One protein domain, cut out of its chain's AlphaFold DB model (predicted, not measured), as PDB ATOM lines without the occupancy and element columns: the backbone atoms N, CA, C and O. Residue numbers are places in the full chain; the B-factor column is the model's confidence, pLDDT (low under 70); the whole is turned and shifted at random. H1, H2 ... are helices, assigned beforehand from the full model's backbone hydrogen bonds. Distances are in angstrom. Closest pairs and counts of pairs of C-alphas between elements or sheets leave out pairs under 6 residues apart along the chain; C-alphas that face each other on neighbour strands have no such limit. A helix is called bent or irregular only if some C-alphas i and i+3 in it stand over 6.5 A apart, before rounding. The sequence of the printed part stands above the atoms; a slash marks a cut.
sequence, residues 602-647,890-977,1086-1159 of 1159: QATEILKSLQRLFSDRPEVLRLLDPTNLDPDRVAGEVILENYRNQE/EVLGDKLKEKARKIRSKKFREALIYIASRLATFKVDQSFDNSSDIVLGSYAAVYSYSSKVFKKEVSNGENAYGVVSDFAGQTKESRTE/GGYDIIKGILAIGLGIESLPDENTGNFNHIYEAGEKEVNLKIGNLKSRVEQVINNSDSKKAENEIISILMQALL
ATOM      1  N   GLN A 602     -41.293  -5.411  -6.286       53.78
ATOM      2  CA  GLN A 602     -39.886  -5.599  -6.637       53.78
ATOM      3  C   GLN A 602     -39.112  -4.272  -6.637       53.78
ATOM      4  O   GLN A 602     -38.039  -4.185  -6.046       53.78
ATOM      5  N   ALA A 603     -39.690  -3.208  -7.192       52.28
ATOM      6  CA  ALA A 603     -39.141  -1.854  -7.167       52.28
ATOM      7  C   ALA A 603     -38.973  -1.295  -5.739       52.28
ATOM      8  O   ALA A 603     -37.999  -0.608  -5.431       52.28
ATOM      9  N   THR A 604     -39.917  -1.608  -4.849       60.22
ATOM     10  CA  THR A 604     -39.881  -1.177  -3.444       60.22
ATOM     11  C   THR A 604     -38.826  -1.941  -2.641       60.22
ATOM     12  O   THR A 604     -38.123  -1.333  -1.836       60.22
ATOM     13  N   GLU A 605     -38.656  -3.241  -2.880       64.31
ATOM     14  CA  GLU A 605     -37.582  -4.025  -2.253       64.31
ATOM     15  C   GLU A 605     -36.190  -3.621  -2.767       64.31
ATOM     16  O   GLU A 605     -35.256  -3.503  -1.976       64.31
ATOM     17  N   ILE A 606     -36.054  -3.298  -4.055       64.25
ATOM     18  CA  ILE A 606     -34.798  -2.811  -4.647       64.25
ATOM     19  C   ILE A 606     -34.391  -1.441  -4.065       64.25
ATOM     20  O   ILE A 606     -33.224  -1.238  -3.718       64.25
ATOM     21  N   LEU A 607     -35.341  -0.514  -3.877       68.62
ATOM     22  CA  LEU A 607     -35.065   0.775  -3.226       68.62
ATOM     23  C   LEU A 607     -34.669   0.601  -1.751       68.62
ATOM     24  O   LEU A 607     -33.757   1.282  -1.280       68.62
ATOM     25  N   LYS A 608     -35.289  -0.342  -1.028       73.81
ATOM     26  CA  LYS A 608     -34.891  -0.682   0.351       73.81
ATOM     27  C   LYS A 608     -33.463  -1.225   0.414       73.81
ATOM     28  O   LYS A 608     -32.730  -0.867   1.333       73.81
ATOM     29  N   SER A 609     -33.048  -2.046  -0.551       71.75
ATOM     30  CA  SER A 609     -31.665  -2.538  -0.640       71.75
ATOM     31  C   SER A 609     -30.665  -1.399  -0.847       71.75
ATOM     32  O   SER A 609     -29.636  -1.361  -0.172       71.75
ATOM     33  N   LEU A 610     -30.996  -0.416  -1.694       75.81
ATOM     34  CA  LEU A 610     -30.186   0.796  -1.850       75.81
ATOM     35  C   LEU A 610     -30.141   1.622  -0.555       75.81
ATOM     36  O   LEU A 610     -29.066   2.035  -0.131       75.81
ATOM     37  N   GLN A 611     -31.279   1.818   0.118       79.62
ATOM     38  CA  GLN A 611     -31.343   2.539   1.395       79.62
ATOM     39  C   GLN A 611     -30.493   1.862   2.485       79.62
ATOM     40  O   GLN A 611     -29.830   2.553   3.257       79.62
ATOM     41  N   ARG A 612     -30.410   0.524   2.527       79.19
ATOM     42  CA  ARG A 612     -29.534  -0.190   3.482       79.19
ATOM     43  C   ARG A 612     -28.055   0.191   3.336       79.19
ATOM     44  O   ARG A 612     -27.375   0.300   4.360       79.19
ATOM     45  N   LEU A 613     -27.571   0.459   2.116       80.50
ATOM     46  CA  LEU A 613     -26.184   0.904   1.874       80.50
ATOM     47  C   LEU A 613     -25.856   2.264   2.497       80.50
ATOM     48  O   LEU A 613     -24.681   2.558   2.712       80.50
ATOM     49  N   PHE A 614     -26.882   3.072   2.768       85.44
ATOM     50  CA  PHE A 614     -26.780   4.400   3.367       85.44
ATOM     51  C   PHE A 614     -27.308   4.432   4.803       85.44
ATOM     52  O   PHE A 614     -27.590   5.500   5.341       85.44
ATOM     53  N   SER A 615     -27.422   3.275   5.460       80.88
ATOM     54  CA  SER A 615     -27.785   3.200   6.882       80.88
ATOM     55  C   SER A 615     -26.816   3.972   7.792       80.88
ATOM     56  O   SER A 615     -27.211   4.420   8.866       80.88
ATOM     57  N   ASP A 616     -25.575   4.187   7.341       80.12
ATOM     58  CA  ASP A 616     -24.559   5.013   7.996       80.12
ATOM     59  C   ASP A 616     -24.699   6.526   7.724       80.12
ATOM     60  O   ASP A 616     -23.972   7.311   8.332       80.12
ATOM     61  N   ARG A 617     -25.620   6.942   6.840       78.00
ATOM     62  CA  ARG A 617     -25.845   8.337   6.415       78.00
ATOM     63  C   ARG A 617     -27.332   8.730   6.447       78.00
ATOM     64  O   ARG A 617     -28.009   8.713   5.411       78.00
ATOM     65  N   PRO A 618     -27.867   9.128   7.618       72.56
ATOM     66  CA  PRO A 618     -29.266   9.539   7.776       72.56
ATOM     67  C   PRO A 618     -29.700  10.682   6.846       72.56
ATOM     68  O   PRO A 618     -30.862  10.758   6.449       72.56
ATOM     69  N   GLU A 619     -28.777  11.571   6.490       72.88
ATOM     70  CA  GLU A 619     -28.992  12.668   5.550       72.88
ATOM     71  C   GLU A 619     -29.291  12.175   4.128       72.88
ATOM     72  O   GLU A 619     -30.175  12.720   3.470       72.88
ATOM     73  N   VAL A 620     -28.639  11.093   3.687       81.44
ATOM     74  CA  VAL A 620     -28.865  10.498   2.362       81.44
ATOM     75  C   VAL A 620     -30.181   9.727   2.339       81.44
ATOM     76  O   VAL A 620     -30.927   9.825   1.371       81.44
ATOM     77  N   LEU A 621     -30.535   9.035   3.427       78.00
ATOM     78  CA  LEU A 621     -31.818   8.323   3.531       78.00
ATOM     79  C   LEU A 621     -33.028   9.241   3.330       78.00
ATOM     80  O   LEU A 621     -34.014   8.821   2.731       78.00
ATOM     81  N   ARG A 622     -32.946  10.495   3.791       75.69
ATOM     82  CA  ARG A 622     -33.994  11.498   3.552       75.69
ATOM     83  C   ARG A 622     -34.090  11.881   2.077       75.69
ATOM     84  O   ARG A 622     -35.195  12.053   1.580       75.69
ATOM     85  N   LEU A 623     -32.961  12.002   1.382       81.75
ATOM     86  CA  LEU A 623     -32.952  12.286  -0.054       81.75
ATOM     87  C   LEU A 623     -33.509  11.107  -0.864       81.75
ATOM     88  O   LEU A 623     -34.220  11.327  -1.833       81.75
ATOM     89  N   LEU A 624     -33.259   9.866  -0.435       81.12
ATOM     90  CA  LEU A 624     -33.733   8.642  -1.100       81.12
ATOM     91  C   LEU A 624     -35.223   8.327  -0.888       81.12
ATOM     92  O   LEU A 624     -35.698   7.292  -1.360       81.12
ATOM     93  N   ASP A 625     -35.958   9.173  -0.170       78.94
ATOM     94  CA  ASP A 625     -37.410   9.086  -0.039       78.94
ATOM     95  C   ASP A 625     -38.069  10.032  -1.060       78.94
ATOM     96  O   ASP A 625     -38.008  11.255  -0.892       78.94
ATOM     97  N   PRO A 626     -38.732   9.496  -2.106       73.00
ATOM     98  CA  PRO A 626     -39.354  10.306  -3.149       73.00
ATOM     99  C   PRO A 626     -40.376  11.321  -2.622       73.00
ATOM    100  O   PRO A 626     -40.568  12.365  -3.240       73.00
ATOM    101  N   THR A 627     -41.010  11.061  -1.472       71.94
ATOM    102  CA  THR A 627     -42.006  11.974  -0.885       71.94
ATOM    103  C   THR A 627     -41.388  13.270  -0.353       71.94
ATOM    104  O   THR A 627     -42.081  14.279  -0.226       71.94
ATOM    105  N   ASN A 628     -40.080  13.282  -0.071       72.00
ATOM    106  CA  ASN A 628     -39.339  14.488   0.317       72.00
ATOM    107  C   ASN A 628     -38.987  15.382  -0.890       72.00
ATOM    108  O   ASN A 628     -38.535  16.510  -0.704       72.00
ATOM    109  N   LEU A 629     -39.192  14.882  -2.110       77.31
ATOM    110  CA  LEU A 629     -38.933  15.569  -3.377       77.31
ATOM    111  C   LEU A 629     -40.225  15.854  -4.155       77.31
ATOM    112  O   LEU A 629     -40.161  16.270  -5.313       77.31
ATOM    113  N   ASP A 630     -41.391  15.639  -3.536       75.06
ATOM    114  CA  ASP A 630     -42.673  15.970  -4.152       75.06
ATOM    115  C   ASP A 630     -42.754  17.485  -4.442       75.06
ATOM    116  O   ASP A 630     -42.372  18.287  -3.581       75.06
ATOM    117  N   PRO A 631     -43.216  17.900  -5.639       71.38
ATOM    118  CA  PRO A 631     -43.266  19.308  -6.031       71.38
ATOM    119  C   PRO A 631     -43.986  20.213  -5.037       71.38
ATOM    120  O   PRO A 631     -43.474  21.295  -4.755       71.38
ATOM    121  N   ASP A 632     -45.113  19.768  -4.479       70.44
ATOM    122  CA  ASP A 632     -45.936  20.579  -3.574       70.44
ATOM    123  C   ASP A 632     -45.206  20.774  -2.242       70.44
ATOM    124  O   ASP A 632     -45.192  21.853  -1.649       70.44
ATOM    125  N   ARG A 633     -44.505  19.733  -1.789       73.94
ATOM    126  CA  ARG A 633     -43.682  19.812  -0.586       73.94
ATOM    127  C   ARG A 633     -42.466  20.713  -0.778       73.94
ATOM    128  O   ARG A 633     -42.176  21.522   0.097       73.94
ATOM    129  N   VAL A 634     -41.753  20.582  -1.898       75.56
ATOM    130  CA  VAL A 634     -40.587  21.428  -2.192       75.56
ATOM    131  C   VAL A 634     -41.019  22.883  -2.390       75.56
ATOM    132  O   VAL A 634     -40.334  23.780  -1.903       75.56
ATOM    133  N   ALA A 635     -42.167  23.134  -3.024       74.38
ATOM    134  CA  ALA A 635     -42.761  24.466  -3.108       74.38
ATOM    135  C   ALA A 635     -43.070  25.028  -1.712       74.38
ATOM    136  O   ALA A 635     -42.678  26.154  -1.407       74.38
ATOM    137  N   GLY A 636     -43.667  24.223  -0.828       74.62
ATOM    138  CA  GLY A 636     -43.880  24.593   0.570       74.62
ATOM    139  C   GLY A 636     -42.582  24.938   1.312       74.62
ATOM    140  O   GLY A 636     -42.516  25.960   1.991       74.62
ATOM    141  N   GLU A 637     -41.518  24.147   1.147       76.62
ATOM    142  CA  GLU A 637     -40.198  24.433   1.737       76.62
ATOM    143  C   GLU A 637     -39.598  25.749   1.220       76.62
ATOM    144  O   GLU A 637     -39.076  26.531   2.016       76.62
ATOM    145  N   VAL A 638     -39.711  26.020  -0.085       75.31
ATOM    146  CA  VAL A 638     -39.266  27.281  -0.702       75.31
ATOM    147  C   VAL A 638     -40.014  28.470  -0.109       75.31
ATOM    148  O   VAL A 638     -39.397  29.479   0.221       75.31
ATOM    149  N   ILE A 639     -41.334  28.356   0.045       76.12
ATOM    150  CA  ILE A 639     -42.170  29.410   0.624       76.12
ATOM    151  C   ILE A 639     -41.806  29.661   2.086       76.12
ATOM    152  O   ILE A 639     -41.657  30.812   2.495       76.12
ATOM    153  N   LEU A 640     -41.593  28.602   2.866       77.94
ATOM    154  CA  LEU A 640     -41.155  28.721   4.256       77.94
ATOM    155  C   LEU A 640     -39.766  29.350   4.379       77.94
ATOM    156  O   LEU A 640     -39.538  30.143   5.289       77.94
ATOM    157  N   GLU A 641     -38.836  29.015   3.487       75.00
ATOM    158  CA  GLU A 641     -37.520  29.653   3.443       75.00
ATOM    159  C   GLU A 641     -37.626  31.124   3.042       75.00
ATOM    160  O   GLU A 641     -37.005  31.977   3.679       75.00
ATOM    161  N   ASN A 642     -38.471  31.438   2.059       74.94
ATOM    162  CA  ASN A 642     -38.747  32.811   1.671       74.94
ATOM    163  C   ASN A 642     -39.292  33.595   2.863       74.94
ATOM    164  O   ASN A 642     -38.689  34.614   3.180       74.94
ATOM    165  N   TYR A 643     -40.294  33.091   3.597       75.88
ATOM    166  CA  TYR A 643     -40.809  33.742   4.811       75.88
ATOM    167  C   TYR A 643     -39.726  34.091   5.840       75.88
ATOM    168  O   TYR A 643     -39.917  35.051   6.587       75.88
ATOM    169  N   ARG A 644     -38.595  33.369   5.872       75.88
ATOM    170  CA  ARG A 644     -37.463  33.629   6.775       75.88
ATOM    171  C   ARG A 644     -36.466  34.670   6.242       75.88
ATOM    172  O   ARG A 644     -35.935  35.432   7.047       75.88
ATOM    173  N   ASN A 645     -36.192  34.696   4.931       64.19
ATOM    174  CA  ASN A 645     -34.874  35.101   4.414       64.19
ATOM    175  C   ASN A 645     -34.807  36.240   3.361       64.19
ATOM    176  O   ASN A 645     -33.724  36.368   2.806       64.19
ATOM    177  N   GLN A 646     -35.833  37.092   3.131       57.06
ATOM    178  CA  GLN A 646     -35.748  38.488   2.570       57.06
ATOM    179  C   GLN A 646     -36.688  38.905   1.398       57.06
ATOM    180  O   GLN A 646     -36.691  40.084   1.044       57.06
ATOM    181  N   GLU A 647     -37.545  38.053   0.820       56.31
ATOM    182  CA  GLU A 647     -38.518  38.476  -0.225       56.31
ATOM    183  C   GLU A 647     -39.945  38.601   0.330       56.31
ATOM    184  O   GLU A 647     -40.662  37.609   0.463       56.31
ATOM    185  N   GLU A 890     -45.007  37.846  -6.707       60.41
ATOM    186  CA  GLU A 890     -44.043  37.247  -7.639       60.41
ATOM    187  C   GLU A 890     -43.552  35.870  -7.170       60.41
ATOM    188  O   GLU A 890     -43.192  35.016  -7.986       60.41
ATOM    189  N   VAL A 891     -43.562  35.649  -5.853       59.56
ATOM    190  CA  VAL A 891     -43.104  34.427  -5.182       59.56
ATOM    191  C   VAL A 891     -44.109  33.276  -5.307       59.56
ATOM    192  O   VAL A 891     -43.729  32.142  -5.043       59.56
ATOM    193  N   LEU A 892     -45.356  33.513  -5.733       62.34
ATOM    194  CA  LEU A 892     -46.418  32.490  -5.797       62.34
ATOM    195  C   LEU A 892     -46.819  32.087  -7.227       62.34
ATOM    196  O   LEU A 892     -47.698  31.248  -7.413       62.34
ATOM    197  N   GLY A 893     -46.156  32.652  -8.243       57.12
ATOM    198  CA  GLY A 893     -46.383  32.344  -9.659       57.12
ATOM    199  C   GLY A 893     -45.498  31.220 -10.217       57.12
ATOM    200  O   GLY A 893     -44.885  30.444  -9.484       57.12
ATOM    201  N   ASP A 894     -45.367  31.150 -11.545       58.03
ATOM    202  CA  ASP A 894     -44.554  30.128 -12.231       58.03
ATOM    203  C   ASP A 894     -43.077  30.119 -11.793       58.03
ATOM    204  O   ASP A 894     -42.441  29.063 -11.792       58.03
ATOM    205  N   LYS A 895     -42.567  31.255 -11.290       57.66
ATOM    206  CA  LYS A 895     -41.246  31.374 -10.649       57.66
ATOM    207  C   LYS A 895     -41.090  30.446  -9.433       57.66
ATOM    208  O   LYS A 895     -40.006  29.904  -9.222       57.66
ATOM    209  N   LEU A 896     -42.151  30.202  -8.651       63.88
ATOM    210  CA  LEU A 896     -42.128  29.254  -7.526       63.88
ATOM    211  C   LEU A 896     -42.009  27.822  -8.011       63.88
ATOM    212  O   LEU A 896     -41.195  27.060  -7.495       63.88
ATOM    213  N   LYS A 897     -42.813  27.459  -9.014       64.88
ATOM    214  CA  LYS A 897     -42.766  26.130  -9.627       64.88
ATOM    215  C   LYS A 897     -41.395  25.890 -10.240       64.88
ATOM    216  O   LYS A 897     -40.862  24.793 -10.113       64.88
ATOM    217  N   GLU A 898     -40.788  26.909 -10.837       67.06
ATOM    218  CA  GLU A 898     -39.425  26.850 -11.352       67.06
ATOM    219  C   GLU A 898     -38.383  26.712 -10.230       67.06
ATOM    220  O   GLU A 898     -37.529  25.828 -10.302       67.06
ATOM    221  N   LYS A 899     -38.469  27.505  -9.154       69.19
ATOM    222  CA  LYS A 899     -37.570  27.410  -7.987       69.19
ATOM    223  C   LYS A 899     -37.704  26.054  -7.291       69.19
ATOM    224  O   LYS A 899     -36.697  25.420  -6.985       69.19
ATOM    225  N   ALA A 900     -38.925  25.550  -7.131       68.06
ATOM    226  CA  ALA A 900     -39.206  24.223  -6.597       68.06
ATOM    227  C   ALA A 900     -38.681  23.117  -7.522       68.06
ATOM    228  O   ALA A 900     -38.055  22.171  -7.043       68.06
ATOM    229  N   ARG A 901     -38.840  23.251  -8.848       75.94
ATOM    230  CA  ARG A 901     -38.232  22.344  -9.836       75.94
ATOM    231  C   ARG A 901     -36.708  22.349  -9.722       75.94
ATOM    232  O   ARG A 901     -36.137  21.270  -9.622       75.94
ATOM    233  N   LYS A 902     -36.065  23.520  -9.638       77.94
ATOM    234  CA  LYS A 902     -34.606  23.666  -9.467       77.94
ATOM    235  C   LYS A 902     -34.111  23.034  -8.165       77.94
ATOM    236  O   LYS A 902     -33.137  22.288  -8.190       77.94
ATOM    237  N   ILE A 903     -34.785  23.271  -7.036       76.81
ATOM    238  CA  ILE A 903     -34.407  22.671  -5.745       76.81
ATOM    239  C   ILE A 903     -34.635  21.160  -5.747       76.81
ATOM    240  O   ILE A 903     -33.772  20.418  -5.275       76.81
ATOM    241  N   ARG A 904     -35.752  20.686  -6.309       84.06
ATOM    242  CA  ARG A 904     -36.017  19.254  -6.494       84.06
ATOM    243  C   ARG A 904     -34.916  18.612  -7.334       84.06
ATOM    244  O   ARG A 904     -34.344  17.621  -6.899       84.06
ATOM    245  N   SER A 905     -34.577  19.207  -8.475       86.44
ATOM    246  CA  SER A 905     -33.485  18.779  -9.355       86.44
ATOM    247  C   SER A 905     -32.139  18.751  -8.636       86.44
ATOM    248  O   SER A 905     -31.422  17.756  -8.705       86.44
ATOM    249  N   LYS A 906     -31.814  19.791  -7.861       86.50
ATOM    250  CA  LYS A 906     -30.589  19.853  -7.057       86.50
ATOM    251  C   LYS A 906     -30.514  18.707  -6.045       86.50
ATOM    252  O   LYS A 906     -29.557  17.938  -6.067       86.50
ATOM    253  N   LYS A 907     -31.537  18.548  -5.198       84.94
ATOM    254  CA  LYS A 907     -31.601  17.481  -4.182       84.94
ATOM    255  C   LYS A 907     -31.626  16.080  -4.812       84.94
ATOM    256  O   LYS A 907     -31.044  15.140  -4.275       84.94
ATOM    257  N   PHE A 908     -32.276  15.934  -5.965       90.38
ATOM    258  CA  PHE A 908     -32.277  14.698  -6.743       90.38
ATOM    259  C   PHE A 908     -30.873  14.362  -7.265       90.38
ATOM    260  O   PHE A 908     -30.399  13.243  -7.065       90.38
ATOM    261  N   ARG A 909     -30.164  15.331  -7.853       91.81
ATOM    262  CA  ARG A 909     -28.772  15.174  -8.302       91.81
ATOM    263  C   ARG A 909     -27.817  14.902  -7.143       91.81
ATOM    264  O   ARG A 909     -26.950  14.047  -7.285       91.81
ATOM    265  N   GLU A 910     -28.005  15.534  -5.984       90.62
ATOM    266  CA  GLU A 910     -27.279  15.196  -4.748       90.62
ATOM    267  C   GLU A 910     -27.456  13.713  -4.393       90.62
ATOM    268  O   GLU A 910     -26.467  13.014  -4.167       90.62
ATOM    269  N   ALA A 911     -28.693  13.199  -4.423       89.88
ATOM    270  CA  ALA A 911     -28.965  11.780  -4.192       89.88
ATOM    271  C   ALA A 911     -28.222  10.886  -5.200       89.88
ATOM    272  O   ALA A 911     -27.560   9.926  -4.797       89.88
ATOM    273  N   LEU A 912     -28.264  11.224  -6.495       93.19
ATOM    274  CA  LEU A 912     -27.536  10.488  -7.534       93.19
ATOM    275  C   LEU A 912     -26.022  10.509  -7.310       93.19
ATOM    276  O   LEU A 912     -25.375   9.483  -7.499       93.19
ATOM    277  N   ILE A 913     -25.455  11.639  -6.879       93.31
ATOM    278  CA  ILE A 913     -24.025  11.762  -6.573       93.31
ATOM    279  C   ILE A 913     -23.640  10.836  -5.421       93.31
ATOM    280  O   ILE A 913     -22.637  10.127  -5.529       93.31
ATOM    281  N   TYR A 914     -24.427  10.799  -4.341       91.44
ATOM    282  CA  TYR A 914     -24.176   9.888  -3.220       91.44
ATOM    283  C   TYR A 914     -24.241   8.422  -3.661       91.44
ATOM    284  O   TYR A 914     -23.333   7.651  -3.342       91.44
ATOM    285  N   ILE A 915     -25.265   8.056  -4.440       89.88
ATOM    286  CA  ILE A 915     -25.428   6.708  -5.004       89.88
ATOM    287  C   ILE A 915     -24.225   6.347  -5.886       89.88
ATOM    288  O   ILE A 915     -23.541   5.359  -5.620       89.88
ATOM    289  N   ALA A 916     -23.923   7.168  -6.893       92.88
ATOM    290  CA  ALA A 916     -22.844   6.940  -7.848       92.88
ATOM    291  C   ALA A 916     -21.482   6.820  -7.153       92.88
ATOM    292  O   ALA A 916     -20.731   5.885  -7.426       92.88
ATOM    293  N   SER A 917     -21.186   7.718  -6.211       92.62
ATOM    294  CA  SER A 917     -19.902   7.749  -5.503       92.62
ATOM    295  C   SER A 917     -19.697   6.521  -4.626       92.62
ATOM    296  O   SER A 917     -18.612   5.944  -4.634       92.62
ATOM    297  N   ARG A 918     -20.732   6.084  -3.892       90.38
ATOM    298  CA  ARG A 918     -20.662   4.877  -3.052       90.38
ATOM    299  C   ARG A 918     -20.407   3.648  -3.923       90.38
ATOM    300  O   ARG A 918     -19.473   2.889  -3.665       90.38
ATOM    301  N   LEU A 919     -21.179   3.500  -4.997       88.94
ATOM    302  CA  LEU A 919     -21.111   2.341  -5.887       88.94
ATOM    303  C   LEU A 919     -19.819   2.279  -6.706       88.94
ATOM    304  O   LEU A 919     -19.304   1.189  -6.945       88.94
ATOM    305  N   ALA A 920     -19.233   3.424  -7.063       91.00
ATOM    306  CA  ALA A 920     -17.945   3.486  -7.753       91.00
ATOM    307  C   ALA A 920     -16.807   2.806  -6.974       91.00
ATOM    308  O   ALA A 920     -15.822   2.360  -7.568       91.00
ATOM    309  N   THR A 921     -16.932   2.727  -5.644       89.62
ATOM    310  CA  THR A 921     -15.911   2.161  -4.752       89.62
ATOM    311  C   THR A 921     -16.073   0.664  -4.492       89.62
ATOM    312  O   THR A 921     -15.145   0.033  -3.972       89.62
ATOM    313  N   PHE A 922     -17.217   0.087  -4.869       87.62
ATOM    314  CA  PHE A 922     -17.493  -1.342  -4.765       87.62
ATOM    315  C   PHE A 922     -17.006  -2.090  -5.996       87.62
ATOM    316  O   PHE A 922     -16.938  -1.535  -7.090       87.62
ATOM    317  N   LYS A 923     -16.621  -3.358  -5.818       87.38
ATOM    318  CA  LYS A 923     -16.288  -4.217  -6.956       87.38
ATOM    319  C   LYS A 923     -17.557  -4.646  -7.679       87.38
ATOM    320  O   LYS A 923     -18.578  -4.889  -7.039       87.38
ATOM    321  N   VAL A 924     -17.465  -4.773  -8.999       86.38
ATOM    322  CA  VAL A 924     -18.613  -5.087  -9.864       86.38
ATOM    323  C   VAL A 924     -19.165  -6.511  -9.699       86.38
ATOM    324  O   VAL A 924     -20.186  -6.843 -10.286       86.38
ATOM    325  N   ASP A 925     -18.510  -7.365  -8.911       85.06
ATOM    326  CA  ASP A 925     -18.951  -8.720  -8.561       85.06
ATOM    327  C   ASP A 925     -19.648  -8.819  -7.191       85.06
ATOM    328  O   ASP A 925     -20.082  -9.902  -6.798       85.06
ATOM    329  N   GLN A 926     -19.771  -7.711  -6.453       85.06
ATOM    330  CA  GLN A 926     -20.448  -7.694  -5.154       85.06
ATOM    331  C   GLN A 926     -21.977  -7.802  -5.297       85.06
ATOM    332  O   GLN A 926     -22.557  -7.478  -6.333       85.06
ATOM    333  N   SER A 927     -22.652  -8.245  -4.232       76.31
ATOM    334  CA  SER A 927     -24.117  -8.352  -4.166       76.31
ATOM    335  C   SER A 927     -24.653  -7.718  -2.883       76.31
ATOM    336  O   SER A 927     -23.932  -7.652  -1.888       76.31
ATOM    337  N   PHE A 928     -25.907  -7.256  -2.910       64.75
ATOM    338  CA  PHE A 928     -26.558  -6.652  -1.740       64.75
ATOM    339  C   PHE A 928     -26.852  -7.682  -0.639       64.75
ATOM    340  O   PHE A 928     -26.511  -7.440   0.508       64.75
ATOM    341  N   ASP A 929     -27.457  -8.823  -1.001       59.25
ATOM    342  CA  ASP A 929     -27.926  -9.876  -0.081       59.25
ATOM    343  C   ASP A 929     -27.959 -11.260  -0.785       59.25
ATOM    344  O   ASP A 929     -28.987 -11.941  -0.817       59.25
ATOM    345  N   ASN A 930     -26.862 -11.670  -1.446       53.84
ATOM    346  CA  ASN A 930     -26.703 -12.964  -2.154       53.84
ATOM    347  C   ASN A 930     -27.710 -13.273  -3.290       53.84
ATOM    348  O   ASN A 930     -27.710 -14.385  -3.816       53.84
ATOM    349  N   SER A 931     -28.568 -12.323  -3.676       52.56
ATOM    350  CA  SER A 931     -29.669 -12.535  -4.635       52.56
ATOM    351  C   SER A 931     -29.700 -11.543  -5.804       52.56
ATOM    352  O   SER A 931     -30.167 -11.903  -6.881       52.56
ATOM    353  N   SER A 932     -29.166 -10.329  -5.636       63.38
ATOM    354  CA  SER A 932     -29.076  -9.321  -6.700       63.38
ATOM    355  C   SER A 932     -27.686  -8.694  -6.760       63.38
ATOM    356  O   SER A 932     -27.183  -8.177  -5.755       63.38
ATOM    357  N   ASP A 933     -27.096  -8.727  -7.953       76.44
ATOM    358  CA  ASP A 933     -25.857  -8.033  -8.304       76.44
ATOM    359  C   ASP A 933     -25.950  -6.539  -7.958       76.44
ATOM    360  O   ASP A 933     -26.989  -5.907  -8.183       76.44
ATOM    361  N   ILE A 934     -24.882  -5.981  -7.381       80.12
ATOM    362  CA  ILE A 934     -24.869  -4.599  -6.902       80.12
ATOM    363  C   ILE A 934     -25.034  -3.575  -8.029       80.12
ATOM    364  O   ILE A 934     -25.665  -2.540  -7.816       80.12
ATOM    365  N   VAL A 935     -24.528  -3.860  -9.230       82.62
ATOM    366  CA  VAL A 935     -24.630  -2.985 -10.405       82.62
ATOM    367  C   VAL A 935     -26.069  -2.979 -10.908       82.62
ATOM    368  O   VAL A 935     -26.698  -1.922 -10.976       82.62
ATOM    369  N   LEU A 936     -26.629  -4.166 -11.156       82.25
ATOM    370  CA  LEU A 936     -28.006  -4.323 -11.633       82.25
ATOM    371  C   LEU A 936     -29.024  -3.758 -10.637       82.25
ATOM    372  O   LEU A 936     -29.898  -2.974 -11.012       82.25
ATOM    373  N   GLY A 937     -28.895  -4.131  -9.362       77.88
ATOM    374  CA  GLY A 937     -29.788  -3.668  -8.302       77.88
ATOM    375  C   GLY A 937     -29.760  -2.148  -8.155       77.88
ATOM    376  O   GLY A 937     -30.802  -1.532  -7.961       77.88
ATOM    377  N   SER A 938     -28.593  -1.527  -8.328       82.75
ATOM    378  CA  SER A 938     -28.462  -0.073  -8.237       82.75
ATOM    379  C   SER A 938     -29.053   0.660  -9.433       82.75
ATOM    380  O   SER A 938     -29.745   1.657  -9.245       82.75
ATOM    381  N   TYR A 939     -28.829   0.169 -10.653       85.38
ATOM    382  CA  TYR A 939     -29.390   0.788 -11.856       85.38
ATOM    383  C   TYR A 939     -30.924   0.700 -11.834       85.38
ATOM    384  O   TYR A 939     -31.613   1.692 -12.075       85.38
ATOM    385  N   ALA A 940     -31.463  -0.454 -11.430       80.00
ATOM    386  CA  ALA A 940     -32.895  -0.660 -11.223       80.00
ATOM    387  C   ALA A 940     -33.472   0.226 -10.100       80.00
ATOM    388  O   ALA A 940     -34.577   0.761 -10.235       80.00
ATOM    389  N   ALA A 941     -32.729   0.415  -9.003       80.75
ATOM    390  CA  ALA A 941     -33.132   1.292  -7.904       80.75
ATOM    391  C   ALA A 941     -33.203   2.753  -8.349       80.75
ATOM    392  O   ALA A 941     -34.188   3.429  -8.058       80.75
ATOM    393  N   VAL A 942     -32.190   3.227  -9.077       87.31
ATOM    394  CA  VAL A 942     -32.127   4.601  -9.590       87.31
ATOM    395  C   VAL A 942     -33.225   4.850 -10.611       87.31
ATOM    396  O   VAL A 942     -33.884   5.885 -10.532       87.31
ATOM    397  N   TYR A 943     -33.491   3.895 -11.503       83.75
ATOM    398  CA  TYR A 943     -34.625   3.962 -12.425       83.75
ATOM    399  C   TYR A 943     -35.954   4.151 -11.677       83.75
ATOM    400  O   TYR A 943     -36.694   5.102 -11.941       83.75
ATOM    401  N   SER A 944     -36.234   3.294 -10.688       78.38
ATOM    402  CA  SER A 944     -37.477   3.368  -9.913       78.38
ATOM    403  C   SER A 944     -37.582   4.649  -9.082       78.38
ATOM    404  O   SER A 944     -38.633   5.290  -9.057       78.38
ATOM    405  N   TYR A 945     -36.496   5.038  -8.416       84.00
ATOM    406  CA  TYR A 945     -36.425   6.255  -7.613       84.00
ATOM    407  C   TYR A 945     -36.689   7.502  -8.466       84.00
ATOM    408  O   TYR A 945     -37.561   8.300  -8.127       84.00
ATOM    409  N   SER A 946     -36.015   7.625  -9.611       84.00
ATOM    410  CA  SER A 946     -36.176   8.757 -10.532       84.00
ATOM    411  C   SER A 946     -37.599   8.828 -11.091       84.00
ATOM    412  O   SER A 946     -38.217   9.891 -11.079       84.00
ATOM    413  N   SER A 947     -38.166   7.685 -11.489       78.31
ATOM    414  CA  SER A 947     -39.547   7.601 -11.989       78.31
ATOM    415  C   SER A 947     -40.562   8.072 -10.938       78.31
ATOM    416  O   SER A 947     -41.472   8.838 -11.252       78.31
ATOM    417  N   LYS A 948     -40.364   7.706  -9.662       78.12
ATOM    418  CA  LYS A 948     -41.212   8.152  -8.540       78.12
ATOM    419  C   LYS A 948     -41.066   9.645  -8.229       78.12
ATOM    420  O   LYS A 948     -42.073  10.296  -7.968       78.12
ATOM    421  N   VAL A 949     -39.850  10.196  -8.270       80.56
ATOM    422  CA  VAL A 949     -39.586  11.628  -8.003       80.56
ATOM    423  C   VAL A 949     -40.223  12.531  -9.063       80.56
ATOM    424  O   VAL A 949     -40.782  13.583  -8.741       80.56
ATOM    425  N   PHE A 950     -40.159  12.125 -10.331       79.88
ATOM    426  CA  PHE A 950     -40.687  12.920 -11.440       79.88
ATOM    427  C   PHE A 950     -42.105  12.523 -11.868       79.88
ATOM    428  O   PHE A 950     -42.687  13.237 -12.677       79.88
ATOM    429  N   LYS A 951     -42.678  11.449 -11.301       74.25
ATOM    430  CA  LYS A 951     -43.980  10.867 -11.688       74.25
ATOM    431  C   LYS A 951     -44.054  10.555 -13.195       74.25
ATOM    432  O   LYS A 951     -45.109  10.684 -13.807       74.25
ATOM    433  N   LYS A 952     -42.922  10.158 -13.784       70.75
ATOM    434  CA  LYS A 952     -42.786   9.793 -15.201       70.75
ATOM    435  C   LYS A 952     -42.675   8.277 -15.299       70.75
ATOM    436  O   LYS A 952     -41.786   7.694 -14.683       70.75
ATOM    437  N   GLU A 953     -43.564   7.651 -16.062       57.94
ATOM    438  CA  GLU A 953     -43.499   6.223 -16.385       57.94
ATOM    439  C   GLU A 953     -43.199   6.065 -17.875       57.94
ATOM    440  O   GLU A 953     -43.851   6.672 -18.723       57.94
ATOM    441  N   VAL A 954     -42.194   5.250 -18.199       58.59
ATOM    442  CA  VAL A 954     -41.860   4.927 -19.590       58.59
ATOM    443  C   VAL A 954     -42.987   4.063 -20.156       58.59
ATOM    444  O   VAL A 954     -43.367   3.069 -19.545       58.59
ATOM    445  N   SER A 955     -43.539   4.436 -21.312       51.22
ATOM    446  CA  SER A 955     -44.636   3.707 -21.960       51.22
ATOM    447  C   SER A 955     -44.300   2.218 -22.149       51.22
ATOM    448  O   SER A 955     -43.246   1.901 -22.697       51.22
ATOM    449  N   ASN A 956     -45.227   1.338 -21.730       46.00
ATOM    450  CA  ASN A 956     -45.175  -0.140 -21.629       46.00
ATOM    451  C   ASN A 956     -44.843  -0.940 -22.923       46.00
ATOM    452  O   ASN A 956     -45.245  -2.095 -23.053       46.00
ATOM    453  N   GLY A 957     -44.155  -0.358 -23.906       45.94
ATOM    454  CA  GLY A 957     -43.806  -1.013 -25.172       45.94
ATOM    455  C   GLY A 957     -42.545  -1.886 -25.122       45.94
ATOM    456  O   GLY A 957     -42.442  -2.831 -25.896       45.94
ATOM    457  N   GLU A 958     -41.611  -1.619 -24.205       51.69
ATOM    458  CA  GLU A 958     -40.384  -2.404 -24.010       51.69
ATOM    459  C   GLU A 958     -40.140  -2.622 -22.512       51.69
ATOM    460  O   GLU A 958     -40.410  -1.746 -21.691       51.69
ATOM    461  N   ASN A 959     -39.636  -3.802 -22.142       64.19
ATOM    462  CA  ASN A 959     -39.273  -4.144 -20.768       64.19
ATOM    463  C   ASN A 959     -38.125  -3.227 -20.296       64.19
ATOM    464  O   ASN A 959     -36.955  -3.573 -20.455       64.19
ATOM    465  N   ALA A 960     -38.444  -2.054 -19.736       64.12
ATOM    466  CA  ALA A 960     -37.463  -1.064 -19.281       64.12
ATOM    467  C   ALA A 960     -36.449  -1.670 -18.295       64.12
ATOM    468  O   ALA A 960     -35.263  -1.363 -18.353       64.12
ATOM    469  N   TYR A 961     -36.888  -2.614 -17.456       70.19
ATOM    470  CA  TYR A 961     -36.003  -3.385 -16.581       70.19
ATOM    471  C   TYR A 961     -35.032  -4.297 -17.344       70.19
ATOM    472  O   TYR A 961     -33.902  -4.483 -16.897       70.19
ATOM    473  N   GLY A 962     -35.444  -4.842 -18.490       69.19
ATOM    474  CA  GLY A 962     -34.576  -5.598 -19.395       69.19
ATOM    475  C   GLY A 962     -33.459  -4.729 -19.969       69.19
ATOM    476  O   GLY A 962     -32.291  -5.078 -19.849       69.19
ATOM    477  N   VAL A 963     -33.794  -3.539 -20.468       71.44
ATOM    478  CA  VAL A 963     -32.804  -2.598 -21.017       71.44
ATOM    479  C   VAL A 963     -31.857  -2.067 -19.928       71.44
ATOM    480  O   VAL A 963     -30.644  -2.003 -20.118       71.44
ATOM    481  N   VAL A 964     -32.386  -1.752 -18.739       76.81
ATOM    482  CA  VAL A 964     -31.576  -1.427 -17.551       76.81
ATOM    483  C   VAL A 964     -30.599  -2.563 -17.220       76.81
ATOM    484  O   VAL A 964     -29.450  -2.303 -16.850       76.81
ATOM    485  N   SER A 965     -31.038  -3.816 -17.368       78.56
ATOM    486  CA  SER A 965     -30.199  -4.990 -17.140       78.56
ATOM    487  C   SER A 965     -29.077  -5.124 -18.162       78.56
ATOM    488  O   SER A 965     -27.953  -5.454 -17.776       78.56
ATOM    489  N   ASP A 966     -29.341  -4.825 -19.431       81.75
ATOM    490  CA  ASP A 966     -28.332  -4.876 -20.489       81.75
ATOM    491  C   ASP A 966     -27.216  -3.847 -20.245       81.75
ATOM    492  O   ASP A 966     -26.031  -4.190 -20.287       81.75
ATOM    493  N   PHE A 967     -27.563  -2.605 -19.884       82.81
ATOM    494  CA  PHE A 967     -26.570  -1.570 -19.553       82.81
ATOM    495  C   PHE A 967     -25.764  -1.889 -18.285       82.81
ATOM    496  O   PHE A 967     -24.554  -1.631 -18.227       82.81
ATOM    497  N   ALA A 968     -26.406  -2.475 -17.272       83.62
ATOM    498  CA  ALA A 968     -25.709  -2.962 -16.085       83.62
ATOM    499  C   ALA A 968     -24.717  -4.087 -16.442       83.62
ATOM    500  O   ALA A 968     -23.583  -4.085 -15.953       83.62
ATOM    501  N   GLY A 969     -25.108  -5.002 -17.338       84.12
ATOM    502  CA  GLY A 969     -24.250  -6.062 -17.872       84.12
ATOM    503  C   GLY A 969     -23.019  -5.515 -18.596       84.12
ATOM    504  O   GLY A 969     -21.895  -5.866 -18.240       84.12
ATOM    505  N   GLN A 970     -23.212  -4.571 -19.521       85.69
ATOM    506  CA  GLN A 970     -22.116  -3.917 -20.252       85.69
ATOM    507  C   GLN A 970     -21.126  -3.210 -19.313       85.69
ATOM    508  O   GLN A 970     -19.911  -3.318 -19.481       85.69
ATOM    509  N   THR A 971     -21.633  -2.519 -18.286       85.19
ATOM    510  CA  THR A 971     -20.792  -1.848 -17.277       85.19
ATOM    511  C   THR A 971     -19.966  -2.857 -16.472       85.19
ATOM    512  O   THR A 971     -18.809  -2.616 -16.127       85.19
ATOM    513  N   LYS A 972     -20.545  -4.019 -16.161       85.88
ATOM    514  CA  LYS A 972     -19.841  -5.088 -15.450       85.88
ATOM    515  C   LYS A 972     -18.757  -5.734 -16.316       85.88
ATOM    516  O   LYS A 972     -17.665  -6.023 -15.816       85.88
ATOM    517  N   GLU A 973     -19.033  -5.932 -17.602       85.75
ATOM    518  CA  GLU A 973     -18.064  -6.440 -18.577       85.75
ATOM    519  C   GLU A 973     -16.889  -5.473 -18.766       85.75
ATOM    520  O   GLU A 973     -15.740  -5.908 -18.692       85.75
ATOM    521  N   SER A 974     -17.140  -4.161 -18.896       86.25
ATOM    522  CA  SER A 974     -16.071  -3.156 -19.052       86.25
ATOM    523  C   SER A 974     -15.125  -3.084 -17.847       86.25
ATOM    524  O   SER A 974     -13.964  -2.697 -17.983       86.25
ATOM    525  N   ARG A 975     -15.607  -3.482 -16.664       87.31
ATOM    526  CA  ARG A 975     -14.850  -3.515 -15.402       87.31
ATOM    527  C   ARG A 975     -14.373  -4.919 -15.018       87.31
ATOM    528  O   ARG A 975     -14.064  -5.164 -13.848       87.31
ATOM    529  N   THR A 976     -14.273  -5.828 -15.987       87.56
ATOM    530  CA  THR A 976     -13.737  -7.181 -15.799       87.56
ATOM    531  C   THR A 976     -12.543  -7.425 -16.729       87.56
ATOM    532  O   THR A 976     -12.659  -7.354 -17.946       87.56
ATOM    533  N   GLU A 977     -11.379  -7.734 -16.156       86.75
ATOM    534  CA  GLU A 977     -10.137  -7.993 -16.899       86.75
ATOM    535  C   GLU A 977      -9.831  -9.495 -16.973       86.75
ATOM    536  O   GLU A 977      -9.914 -10.207 -15.968       86.75
ATOM    537  N   GLY A1086     -16.124  -0.234  -9.426       85.00
ATOM    538  CA  GLY A1086     -17.080   0.361 -10.362       85.00
ATOM    539  C   GLY A1086     -16.524   1.478 -11.238       85.00
ATOM    540  O   GLY A1086     -16.823   1.531 -12.429       85.00
ATOM    541  N   GLY A1087     -15.651   2.320 -10.684       88.94
ATOM    542  CA  GLY A1087     -14.941   3.288 -11.512       88.94
ATOM    543  C   GLY A1087     -15.832   4.413 -12.027       88.94
ATOM    544  O   GLY A1087     -16.960   4.629 -11.573       88.94
ATOM    545  N   TYR A1088     -15.319   5.097 -13.041       92.25
ATOM    546  CA  TYR A1088     -16.067   6.061 -13.834       92.25
ATOM    547  C   TYR A1088     -17.267   5.423 -14.552       92.25
ATOM    548  O   TYR A1088     -18.290   6.080 -14.712       92.25
ATOM    549  N   ASP A1089     -17.178   4.150 -14.948       88.62
ATOM    550  CA  ASP A1089     -18.219   3.497 -15.754       88.62
ATOM    551  C   ASP A1089     -19.537   3.325 -14.970       88.62
ATOM    552  O   ASP A1089     -20.604   3.627 -15.503       88.62
ATOM    553  N   ILE A1090     -19.476   2.961 -13.677       90.50
ATOM    554  CA  ILE A1090     -20.671   2.944 -12.809       90.50
ATOM    555  C   ILE A1090     -21.216   4.354 -12.569       90.50
ATOM    556  O   ILE A1090     -22.429   4.557 -12.613       90.50
ATOM    557  N   ILE A1091     -20.341   5.336 -12.320       93.00
ATOM    558  CA  ILE A1091     -20.767   6.734 -12.129       93.00
ATOM    559  C   ILE A1091     -21.529   7.205 -13.363       93.00
ATOM    560  O   ILE A1091     -22.607   7.788 -13.248       93.00
ATOM    561  N   LYS A1092     -20.987   6.898 -14.540       93.19
ATOM    562  CA  LYS A1092     -21.572   7.268 -15.813       93.19
ATOM    563  C   LYS A1092     -22.960   6.665 -15.995       93.19
ATOM    564  O   LYS A1092     -23.881   7.410 -16.311       93.19
ATOM    565  N   GLY A1093     -23.132   5.363 -15.768       89.06
ATOM    566  CA  GLY A1093     -24.434   4.728 -15.983       89.06
ATOM    567  C   GLY A1093     -25.494   5.113 -14.949       89.06
ATOM    568  O   GLY A1093     -26.637   5.361 -15.327       89.06
ATOM    569  N   ILE A1094     -25.130   5.275 -13.670       91.94
ATOM    570  CA  ILE A1094     -26.061   5.770 -12.637       91.94
ATOM    571  C   ILE A1094     -26.560   7.178 -12.979       91.94
ATOM    572  O   ILE A1094     -27.762   7.446 -12.923       91.94
ATOM    573  N   LEU A1095     -25.644   8.076 -13.352       93.62
ATOM    574  CA  LEU A1095     -26.003   9.443 -13.718       93.62
ATOM    575  C   LEU A1095     -26.775   9.495 -15.039       93.62
ATOM    576  O   LEU A1095     -27.713  10.279 -15.136       93.62
ATOM    577  N   ALA A1096     -26.446   8.652 -16.022       90.19
ATOM    578  CA  ALA A1096     -27.151   8.607 -17.301       90.19
ATOM    579  C   ALA A1096     -28.630   8.226 -17.123       90.19
ATOM    580  O   ALA A1096     -29.500   8.874 -17.699       90.19
ATOM    581  N   ILE A1097     -28.936   7.249 -16.261       87.88
ATOM    582  CA  ILE A1097     -30.327   6.886 -15.939       87.88
ATOM    583  C   ILE A1097     -31.047   8.055 -15.259       87.88
ATOM    584  O   ILE A1097     -32.141   8.440 -15.670       87.88
ATOM    585  N   GLY A1098     -30.440   8.621 -14.213       88.31
ATOM    586  CA  GLY A1098     -31.080   9.663 -13.414       88.31
ATOM    587  C   GLY A1098     -31.301  10.973 -14.181       88.31
ATOM    588  O   GLY A1098     -32.411  11.506 -14.172       88.31
ATOM    589  N   LEU A1099     -30.277  11.468 -14.883       89.38
ATOM    590  CA  LEU A1099     -30.348  12.695 -15.691       89.38
ATOM    591  C   LEU A1099     -31.211  12.508 -16.947       89.38
ATOM    592  O   LEU A1099     -31.940  13.419 -17.343       89.38
ATOM    593  N   GLY A1100     -31.201  11.310 -17.537       86.12
ATOM    594  CA  GLY A1100     -32.098  10.966 -18.638       86.12
ATOM    595  C   GLY A1100     -33.571  11.101 -18.243       86.12
ATOM    596  O   GLY A1100     -34.354  11.722 -18.955       86.12
ATOM    597  N   ILE A1101     -33.964  10.572 -17.081       84.12
ATOM    598  CA  ILE A1101     -35.358  10.654 -16.603       84.12
ATOM    599  C   ILE A1101     -35.728  12.081 -16.176       84.12
ATOM    600  O   ILE A1101     -36.852  12.536 -16.413       84.12
ATOM    601  N   GLU A1102     -34.792  12.808 -15.563       86.88
ATOM    602  CA  GLU A1102     -34.985  14.218 -15.215       86.88
ATOM    603  C   GLU A1102     -35.297  15.068 -16.461       86.88
ATOM    604  O   GLU A1102     -36.255  15.843 -16.439       86.88
ATOM    605  N   SER A1103     -34.545  14.870 -17.551       80.81
ATOM    606  CA  SER A1103     -34.625  15.656 -18.796       80.81
ATOM    607  C   SER A1103     -35.807  15.321 -19.715       80.81
ATOM    608  O   SER A1103     -36.042  16.036 -20.690       80.81
ATOM    609  N   LEU A1104     -36.586  14.278 -19.411       73.00
ATOM    610  CA  LEU A1104     -37.788  13.938 -20.175       73.00
ATOM    611  C   LEU A1104     -38.819  15.087 -20.182       73.00
ATOM    612  O   LEU A1104     -39.058  15.682 -19.130       73.00
ATOM    613  N   PRO A1105     -39.505  15.360 -21.302       63.34
ATOM    614  CA  PRO A1105     -40.712  16.183 -21.292       63.34
ATOM    615  C   PRO A1105     -41.803  15.557 -20.406       63.34
ATOM    616  O   PRO A1105     -41.824  14.343 -20.210       63.34
ATOM    617  N   ASP A1106     -42.728  16.371 -19.884       57.25
ATOM    618  CA  ASP A1106     -43.868  15.880 -19.083       57.25
ATOM    619  C   ASP A1106     -44.878  15.059 -19.930       57.25
ATOM    620  O   ASP A1106     -45.717  14.343 -19.385       57.25
ATOM    621  N   GLU A1107     -44.770  15.105 -21.264       51.25
ATOM    622  CA  GLU A1107     -45.523  14.268 -22.204       51.25
ATOM    623  C   GLU A1107     -44.732  12.977 -22.516       51.25
ATOM    624  O   GLU A1107     -43.695  12.998 -23.178       51.25
ATOM    625  N   ASN A1108     -45.204  11.839 -21.994       54.34
ATOM    626  CA  ASN A1108     -44.585  10.509 -22.104       54.34
ATOM    627  C   ASN A1108     -44.409  10.027 -23.564       54.34
ATOM    628  O   ASN A1108     -45.284   9.338 -24.092       54.34
ATOM    629  N   THR A1109     -43.273  10.314 -24.210       50.25
ATOM    630  CA  THR A1109     -43.009   9.852 -25.594       50.25
ATOM    631  C   THR A1109     -41.631   9.213 -25.843       50.25
ATOM    632  O   THR A1109     -41.277   8.971 -26.995       50.25
ATOM    633  N   GLY A1110     -40.832   8.911 -24.811       53.91
ATOM    634  CA  GLY A1110     -39.470   8.370 -24.977       53.91
ATOM    635  C   GLY A1110     -39.332   6.856 -24.749       53.91
ATOM    636  O   GLY A1110     -39.821   6.338 -23.751       53.91
ATOM    637  N   ASN A1111     -38.594   6.156 -25.623       69.88
ATOM    638  CA  ASN A1111     -38.028   4.822 -25.341       69.88
ATOM    639  C   ASN A1111     -36.885   4.957 -24.302       69.88
ATOM    640  O   ASN A1111     -36.099   5.904 -24.382       69.88
ATOM    641  N   PHE A1112     -36.759   4.016 -23.353       72.62
ATOM    642  CA  PHE A1112     -35.691   4.003 -22.341       72.62
ATOM    643  C   PHE A1112     -34.271   4.063 -22.926       72.62
ATOM    644  O   PHE A1112     -33.409   4.715 -22.339       72.62
ATOM    645  N   ASN A1113     -34.024   3.477 -24.100       76.62
ATOM    646  CA  ASN A1113     -32.731   3.608 -24.781       76.62
ATOM    647  C   ASN A1113     -32.395   5.070 -25.101       76.62
ATOM    648  O   ASN A1113     -31.310   5.540 -24.773       76.62
ATOM    649  N   HIS A1114     -33.350   5.825 -25.646       76.00
ATOM    650  CA  HIS A1114     -33.154   7.248 -25.932       76.00
ATOM    651  C   HIS A1114     -32.998   8.085 -24.659       76.00
ATOM    652  O   HIS A1114     -32.235   9.049 -24.648       76.00
ATOM    653  N   ILE A1115     -33.684   7.698 -23.581       77.31
ATOM    654  CA  ILE A1115     -33.548   8.321 -22.258       77.31
ATOM    655  C   ILE A1115     -32.122   8.129 -21.729       77.31
ATOM    656  O   ILE A1115     -31.479   9.095 -21.315       77.31
ATOM    657  N   TYR A1116     -31.609   6.897 -21.783       82.25
ATOM    658  CA  TYR A1116     -30.257   6.579 -21.339       82.25
ATOM    659  C   TYR A1116     -29.198   7.270 -22.205       82.25
ATOM    660  O   TYR A1116     -28.283   7.880 -21.661       82.25
ATOM    661  N   GLU A1117     -29.337   7.256 -23.535       82.81
ATOM    662  CA  GLU A1117     -28.422   7.939 -24.465       82.81
ATOM    663  C   GLU A1117     -28.385   9.461 -24.251       82.81
ATOM    664  O   GLU A1117     -27.319  10.079 -24.322       82.81
ATOM    665  N   ALA A1118     -29.537  10.091 -23.993       81.25
ATOM    666  CA  ALA A1118     -29.612  11.520 -23.694       81.25
ATOM    667  C   ALA A1118     -28.901  11.851 -22.375       81.25
ATOM    668  O   ALA A1118     -28.066  12.758 -22.334       81.25
ATOM    669  N   GLY A1119     -29.160  11.064 -21.326       85.19
ATOM    670  CA  GLY A1119     -28.457  11.199 -20.054       85.19
ATOM    671  C   GLY A1119     -26.957  10.938 -20.189       85.19
ATOM    672  O   GLY A1119     -26.146  11.680 -19.643       85.19
ATOM    673  N   GLU A1120     -26.553   9.942 -20.975       86.81
ATOM    674  CA  GLU A1120     -25.151   9.618 -21.232       86.81
ATOM    675  C   GLU A1120     -24.409  10.777 -21.914       86.81
ATOM    676  O   GLU A1120     -23.271  11.092 -21.546       86.81
ATOM    677  N   LYS A1121     -25.053  11.451 -22.875       85.19
ATOM    678  CA  LYS A1121     -24.521  12.673 -23.495       85.19
ATOM    679  C   LYS A1121     -24.322  13.780 -22.463       85.19
ATOM    680  O   LYS A1121     -23.238  14.362 -22.429       85.19
ATOM    681  N   GLU A1122     -25.308  14.041 -21.600       84.88
ATOM    682  CA  GLU A1122     -25.183  15.055 -20.541       84.88
ATOM    683  C   GLU A1122     -24.041  14.718 -19.568       84.88
ATOM    684  O   GLU A1122     -23.221  15.577 -19.241       84.88
ATOM    685  N   VAL A1123     -23.923  13.454 -19.159       88.31
ATOM    686  CA  VAL A1123     -22.841  12.986 -18.283       88.31
ATOM    687  C   VAL A1123     -21.473  13.172 -18.933       88.31
ATOM    688  O   VAL A1123     -20.556  13.696 -18.300       88.31
ATOM    689  N   ASN A1124     -21.314  12.774 -20.195       86.94
ATOM    690  CA  ASN A1124     -20.037  12.909 -20.895       86.94
ATOM    691  C   ASN A1124     -19.634  14.382 -21.069       86.94
ATOM    692  O   ASN A1124     -18.447  14.691 -20.961       86.94
ATOM    693  N   LEU A1125     -20.597  15.286 -21.279       82.81
ATOM    694  CA  LEU A1125     -20.343  16.727 -21.330       82.81
ATOM    695  C   LEU A1125     -19.865  17.277 -19.978       82.81
ATOM    696  O   LEU A1125     -18.932  18.076 -19.947       82.81
ATOM    697  N   LYS A1126     -20.476  16.845 -18.869       83.81
ATOM    698  CA  LYS A1126     -20.198  17.411 -17.536       83.81
ATOM    699  C   LYS A1126     -18.990  16.805 -16.834       83.81
ATOM    700  O   LYS A1126     -18.252  17.522 -16.165       83.81
ATOM    701  N   ILE A1127     -18.791  15.492 -16.951       88.12
ATOM    702  CA  ILE A1127     -17.760  14.768 -16.190       88.12
ATOM    703  C   ILE A1127     -16.830  13.907 -17.055       88.12
ATOM    704  O   ILE A1127     -15.951  13.235 -16.515       88.12
ATOM    705  N   GLY A1128     -16.955  13.942 -18.388       83.38
ATOM    706  CA  GLY A1128     -16.129  13.139 -19.303       83.38
ATOM    707  C   GLY A1128     -14.625  13.376 -19.163       83.38
ATOM    708  O   GLY A1128     -13.834  12.430 -19.158       83.38
ATOM    709  N   ASN A1129     -14.221  14.630 -18.957       85.50
ATOM    710  CA  ASN A1129     -12.829  15.020 -18.704       85.50
ATOM    711  C   ASN A1129     -12.300  14.554 -17.330       85.50
ATOM    712  O   ASN A1129     -11.087  14.491 -17.128       85.50
ATOM    713  N   LEU A1130     -13.181  14.189 -16.393       87.69
ATOM    714  CA  LEU A1130     -12.821  13.756 -15.040       87.69
ATOM    715  C   LEU A1130     -12.545  12.251 -14.942       87.69
ATOM    716  O   LEU A1130     -12.077  11.802 -13.894       87.69
ATOM    717  N   LYS A1131     -12.748  11.474 -16.018       89.56
ATOM    718  CA  LYS A1131     -12.544  10.012 -16.034       89.56
ATOM    719  C   LYS A1131     -11.195   9.590 -15.445       89.56
ATOM    720  O   LYS A1131     -11.151   8.771 -14.534       89.56
ATOM    721  N   SER A1132     -10.095  10.182 -15.918       86.94
ATOM    722  CA  SER A1132      -8.741   9.845 -15.442       86.94
ATOM    723  C   SER A1132      -8.559  10.146 -13.949       86.94
ATOM    724  O   SER A1132      -8.015   9.333 -13.204       86.94
ATOM    725  N   ARG A1133      -9.087  11.286 -13.486       87.25
ATOM    726  CA  ARG A1133      -9.017  11.705 -12.080       87.25
ATOM    727  C   ARG A1133      -9.824  10.774 -11.175       87.25
ATOM    728  O   ARG A1133      -9.328  10.372 -10.128       87.25
ATOM    729  N   VAL A1134     -11.031  10.394 -11.587       89.12
ATOM    730  CA  VAL A1134     -11.886   9.448 -10.854       89.12
ATOM    731  C   VAL A1134     -11.200   8.087 -10.715       89.12
ATOM    732  O   VAL A1134     -11.132   7.548  -9.611       89.12
ATOM    733  N   GLU A1135     -10.622   7.550 -11.793       90.31
ATOM    734  CA  GLU A1135      -9.897   6.273 -11.734       90.31
ATOM    735  C   GLU A1135      -8.648   6.357 -10.839       90.31
ATOM    736  O   GLU A1135      -8.366   5.425 -10.087       90.31
ATOM    737  N   GLN A1136      -7.923   7.482 -10.845       87.06
ATOM    738  CA  GLN A1136      -6.803   7.701  -9.922       87.06
ATOM    739  C   GLN A1136      -7.254   7.681  -8.457       87.06
ATOM    740  O   GLN A1136      -6.636   7.000  -7.642       87.06
ATOM    741  N   VAL A1137      -8.343   8.377  -8.119       88.44
ATOM    742  CA  VAL A1137      -8.892   8.411  -6.751       88.44
ATOM    743  C   VAL A1137      -9.309   7.014  -6.289       88.44
ATOM    744  O   VAL A1137      -8.985   6.597  -5.177       88.44
ATOM    745  N   ILE A1138      -9.965   6.248  -7.160       87.69
ATOM    746  CA  ILE A1138     -10.454   4.894  -6.862       87.69
ATOM    747  C   ILE A1138      -9.309   3.898  -6.624       87.69
ATOM    748  O   ILE A1138      -9.451   2.980  -5.801       87.69
ATOM    749  N   ASN A1139      -8.186   4.094  -7.321       84.12
ATOM    750  CA  ASN A1139      -7.001   3.242  -7.237       84.12
ATOM    751  C   ASN A1139      -6.037   3.642  -6.104       84.12
ATOM    752  O   ASN A1139      -5.365   2.765  -5.563       84.12
ATOM    753  N   ASN A1140      -5.987   4.923  -5.713       81.00
ATOM    754  CA  ASN A1140      -4.993   5.454  -4.765       81.00
ATOM    755  C   ASN A1140      -5.513   5.663  -3.331       81.00
ATOM    756  O   ASN A1140      -4.714   5.912  -2.426       81.00
ATOM    757  N   SER A1141      -6.826   5.572  -3.109       79.00
ATOM    758  CA  SER A1141      -7.462   5.806  -1.805       79.00
ATOM    759  C   SER A1141      -8.243   4.578  -1.313       79.00
ATOM    760  O   SER A1141      -8.719   3.750  -2.097       79.00
ATOM    761  N   ASP A1142      -8.408   4.460   0.010       85.75
ATOM    762  CA  ASP A1142      -9.381   3.522   0.584       85.75
ATOM    763  C   ASP A1142     -10.814   3.884   0.149       85.75
ATOM    764  O   ASP A1142     -11.077   5.010  -0.274       85.75
ATOM    765  N   SER A1143     -11.754   2.935   0.226       82.50
ATOM    766  CA  SER A1143     -13.106   3.138  -0.315       82.50
ATOM    767  C   SER A1143     -13.861   4.308   0.326       82.50
ATOM    768  O   SER A1143     -14.592   4.992  -0.378       82.50
ATOM    769  N   LYS A1144     -13.663   4.601   1.617       83.75
ATOM    770  CA  LYS A1144     -14.397   5.682   2.301       83.75
ATOM    771  C   LYS A1144     -13.833   7.059   1.945       83.75
ATOM    772  O   LYS A1144     -14.583   8.019   1.767       83.75
ATOM    773  N   LYS A1145     -12.510   7.163   1.821       84.25
ATOM    774  CA  LYS A1145     -11.827   8.371   1.358       84.25
ATOM    775  C   LYS A1145     -12.103   8.621  -0.125       84.25
ATOM    776  O   LYS A1145     -12.431   9.748  -0.481       84.25
ATOM    777  N   ALA A1146     -12.045   7.572  -0.948       87.75
ATOM    778  CA  ALA A1146     -12.382   7.637  -2.365       87.75
ATOM    779  C   ALA A1146     -13.832   8.088  -2.572       87.75
ATOM    780  O   ALA A1146     -14.069   8.987  -3.366       87.75
ATOM    781  N   GLU A1147     -14.789   7.541  -1.817       91.44
ATOM    782  CA  GLU A1147     -16.191   7.967  -1.874       91.44
ATOM    783  C   GLU A1147     -16.341   9.472  -1.610       91.44
ATOM    784  O   GLU A1147     -16.953  10.167  -2.412       91.44
ATOM    785  N   ASN A1148     -15.769   9.999  -0.522       90.12
ATOM    786  CA  ASN A1148     -15.887  11.424  -0.188       90.12
ATOM    787  C   ASN A1148     -15.205  12.339  -1.216       90.12
ATOM    788  O   ASN A1148     -15.709  13.422  -1.512       90.12
ATOM    789  N   GLU A1149     -14.070  11.913  -1.765       89.44
ATOM    790  CA  GLU A1149     -13.357  12.662  -2.796       89.44
ATOM    791  C   GLU A1149     -14.133  12.662  -4.122       89.44
ATOM    792  O   GLU A1149     -14.261  13.711  -4.752       89.44
ATOM    793  N   ILE A1150     -14.747  11.535  -4.498       91.50
ATOM    794  CA  ILE A1150     -15.645  11.448  -5.659       91.50
ATOM    795  C   ILE A1150     -16.900  12.300  -5.436       91.50
ATOM    796  O   ILE A1150     -17.268  13.039  -6.344       91.50
ATOM    797  N   ILE A1151     -17.509  12.286  -4.241       91.19
ATOM    798  CA  ILE A1151     -18.646  13.165  -3.909       91.19
ATOM    799  C   ILE A1151     -18.258  14.627  -4.146       91.19
ATOM    800  O   ILE A1151     -18.987  15.344  -4.824       91.19
ATOM    801  N   SER A1152     -17.095  15.064  -3.652       88.75
ATOM    802  CA  SER A1152     -16.622  16.438  -3.856       88.75
ATOM    803  C   SER A1152     -16.389  16.766  -5.332       88.75
ATOM    804  O   SER A1152     -16.708  17.874  -5.758       88.75
ATOM    805  N   ILE A1153     -15.828  15.829  -6.105       88.69
ATOM    806  CA  ILE A1153     -15.584  15.997  -7.544       88.69
ATOM    807  C   ILE A1153     -16.910  16.129  -8.301       88.69
ATOM    808  O   ILE A1153     -17.058  17.021  -9.132       88.69
ATOM    809  N   LEU A1154     -17.876  15.258  -8.011       89.69
ATOM    810  CA  LEU A1154     -19.160  15.236  -8.702       89.69
ATOM    811  C   LEU A1154     -20.069  16.394  -8.278       89.69
ATOM    812  O   LEU A1154     -20.750  16.948  -9.134       89.69
ATOM    813  N   MET A1155     -20.044  16.814  -7.006       89.25
ATOM    814  CA  MET A1155     -20.765  18.010  -6.549       89.25
ATOM    815  C   MET A1155     -20.297  19.262  -7.287       89.25
ATOM    816  O   MET A1155     -21.140  20.024  -7.726       89.25
ATOM    817  N   GLN A1156     -18.986  19.443  -7.491       82.19
ATOM    818  CA  GLN A1156     -18.453  20.583  -8.254       82.19
ATOM    819  C   GLN A1156     -18.826  20.565  -9.742       82.19
ATOM    820  O   GLN A1156     -18.778  21.606 -10.390       82.19
ATOM    821  N   ALA A1157     -19.122  19.392 -10.303       82.56
ATOM    822  CA  ALA A1157     -19.363  19.240 -11.734       82.56
ATOM    823  C   ALA A1157     -20.853  19.192 -12.114       82.56
ATOM    824  O   ALA A1157     -21.193  19.428 -13.275       82.56
ATOM    825  N   LEU A1158     -21.745  18.840 -11.180       79.50
ATOM    826  CA  LEU A1158     -23.161  18.557 -11.463       79.50
ATOM    827  C   LEU A1158     -24.158  19.480 -10.746       79.50
ATOM    828  O   LEU A1158     -25.323  19.521 -11.171       79.50
ATOM    829  N   LEU A1159     -23.727  20.175  -9.687       80.50
ATOM    830  CA  LEU A1159     -24.509  21.125  -8.885       80.50
ATOM    831  C   LEU A1159     -23.878  22.511  -8.966       80.50
ATOM    832  O   LEU A1159     -24.669  23.479  -8.952       80.50
TER     833      LEU A1159
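AT A GLANCE: This is residues 602 to 647, 890 to 977 and 1086 to 1159 of the 1159 residues of the protein "Similar to tr|Q10YR1|Q10YR1_TRIEI Hypothetical protein" of Microcystis aeruginosa PCC 7806 (UniProt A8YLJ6). H5, H6 and H8 run side by side as the core of an up-and-down bundle, in which each member runs against the one before it; H7 packs on H6 and H8, while H9b and H10 form a hairpin at one end. H1 to H4 trail along one side of H5 and H6, and H9a crosses H8 on the opposite side. The printed part has 208 residues with ten named helices, H1 to H10 in chain order, and no named strand: all helix, part aligned and part crossed in packing. The whole is compact, with a radius of gyration of the C-alphas of 17.2 A, and spans 57 by 42 by 33 A.

HOW THE PARTS SIT: H1, residues 602 to 613, touches H6, residues 934 to 950, about perpendicular, only just, at 70.3 degrees; the closest C-alphas, Leu 607 and Ala 941, are 5.1 A apart. H2, residues 618 to 623, touches residues 907 to 914 of H5, residues 894 to 920; C-alphas 623 and 911 are closest, 5.8 A. H3, residues 626 to 629, touches H6, C-alphas 626 and 949 being closest at 5.0 A. H4, residues 631 to 645, touches residues 896 to 904 of H5 about perpendicular at 73 degrees; C-alphas 635 and 900 are closest, 5.0 A. H5 is the hub, touching six helices. H5 and H6 are a hairpin that only just touches, with 3 pairs of C-alphas within 8 A; C-alphas 912 and 942 are closest, 7.7 A. H6 and H7, residues 960 to 974, are a hairpin at a steep tilt of 41 degrees; C-alphas 936 and 968 are closest, 5.2 A. H8, residues 1087 to 1103, touches H5 at a shallow tilt of 21 degrees, opposite ways, with C-alphas 916 and 1091 closest at 4.8 A. H9, residues 1112 to 1140, was assigned as one helix by its hydrogen bonds but is bent: C-alphas 1126 and 1129 are 7.8 A apart. Its arm H9a, residues 1112 to 1126, touches H8 at a steep tilt of 64 degrees, with C-alphas 1119 and 1100 closest at 3.9 A. H9b, residues 1129 to 1140, is irregular, with C-alphas 1129 and 1132 7.4 A apart; it forms a hairpin with H10, residues 1143 to 1158, C-alphas 1138 and 1146 being closest at 5.6 A. Every O i to N i+4 pair is within hydrogen-bond range in H4, H5, H6, H7, H9a and H10; H1 has 7 of 8, H2 1 of 2, H8 12 of 13 and H9b 7 of 8, while H3 is too short for such a pair.

IN THESE COORDINATES: H1 begins at C-alpha 602 (-39.886, -5.599, -6.637). H5 measures 37.9 A, H8 24.4 A and H6 24.0 A. H10 ends at C-alpha 1158 (-23.161, 18.557, -11.463).

THE WHOLE: C-alphas 890 and 977 are the two farthest apart, 57.3 A. Residues 648 to 889 and 978 to 1085 are cut out, with C-alpha gaps of 9.3 A and 12.7 A. The link from H5 to H6 is long. Mean pLDDT of the printed part is 78.4; 41 residues are under 70, among them 890 to 900 and 953 to 960.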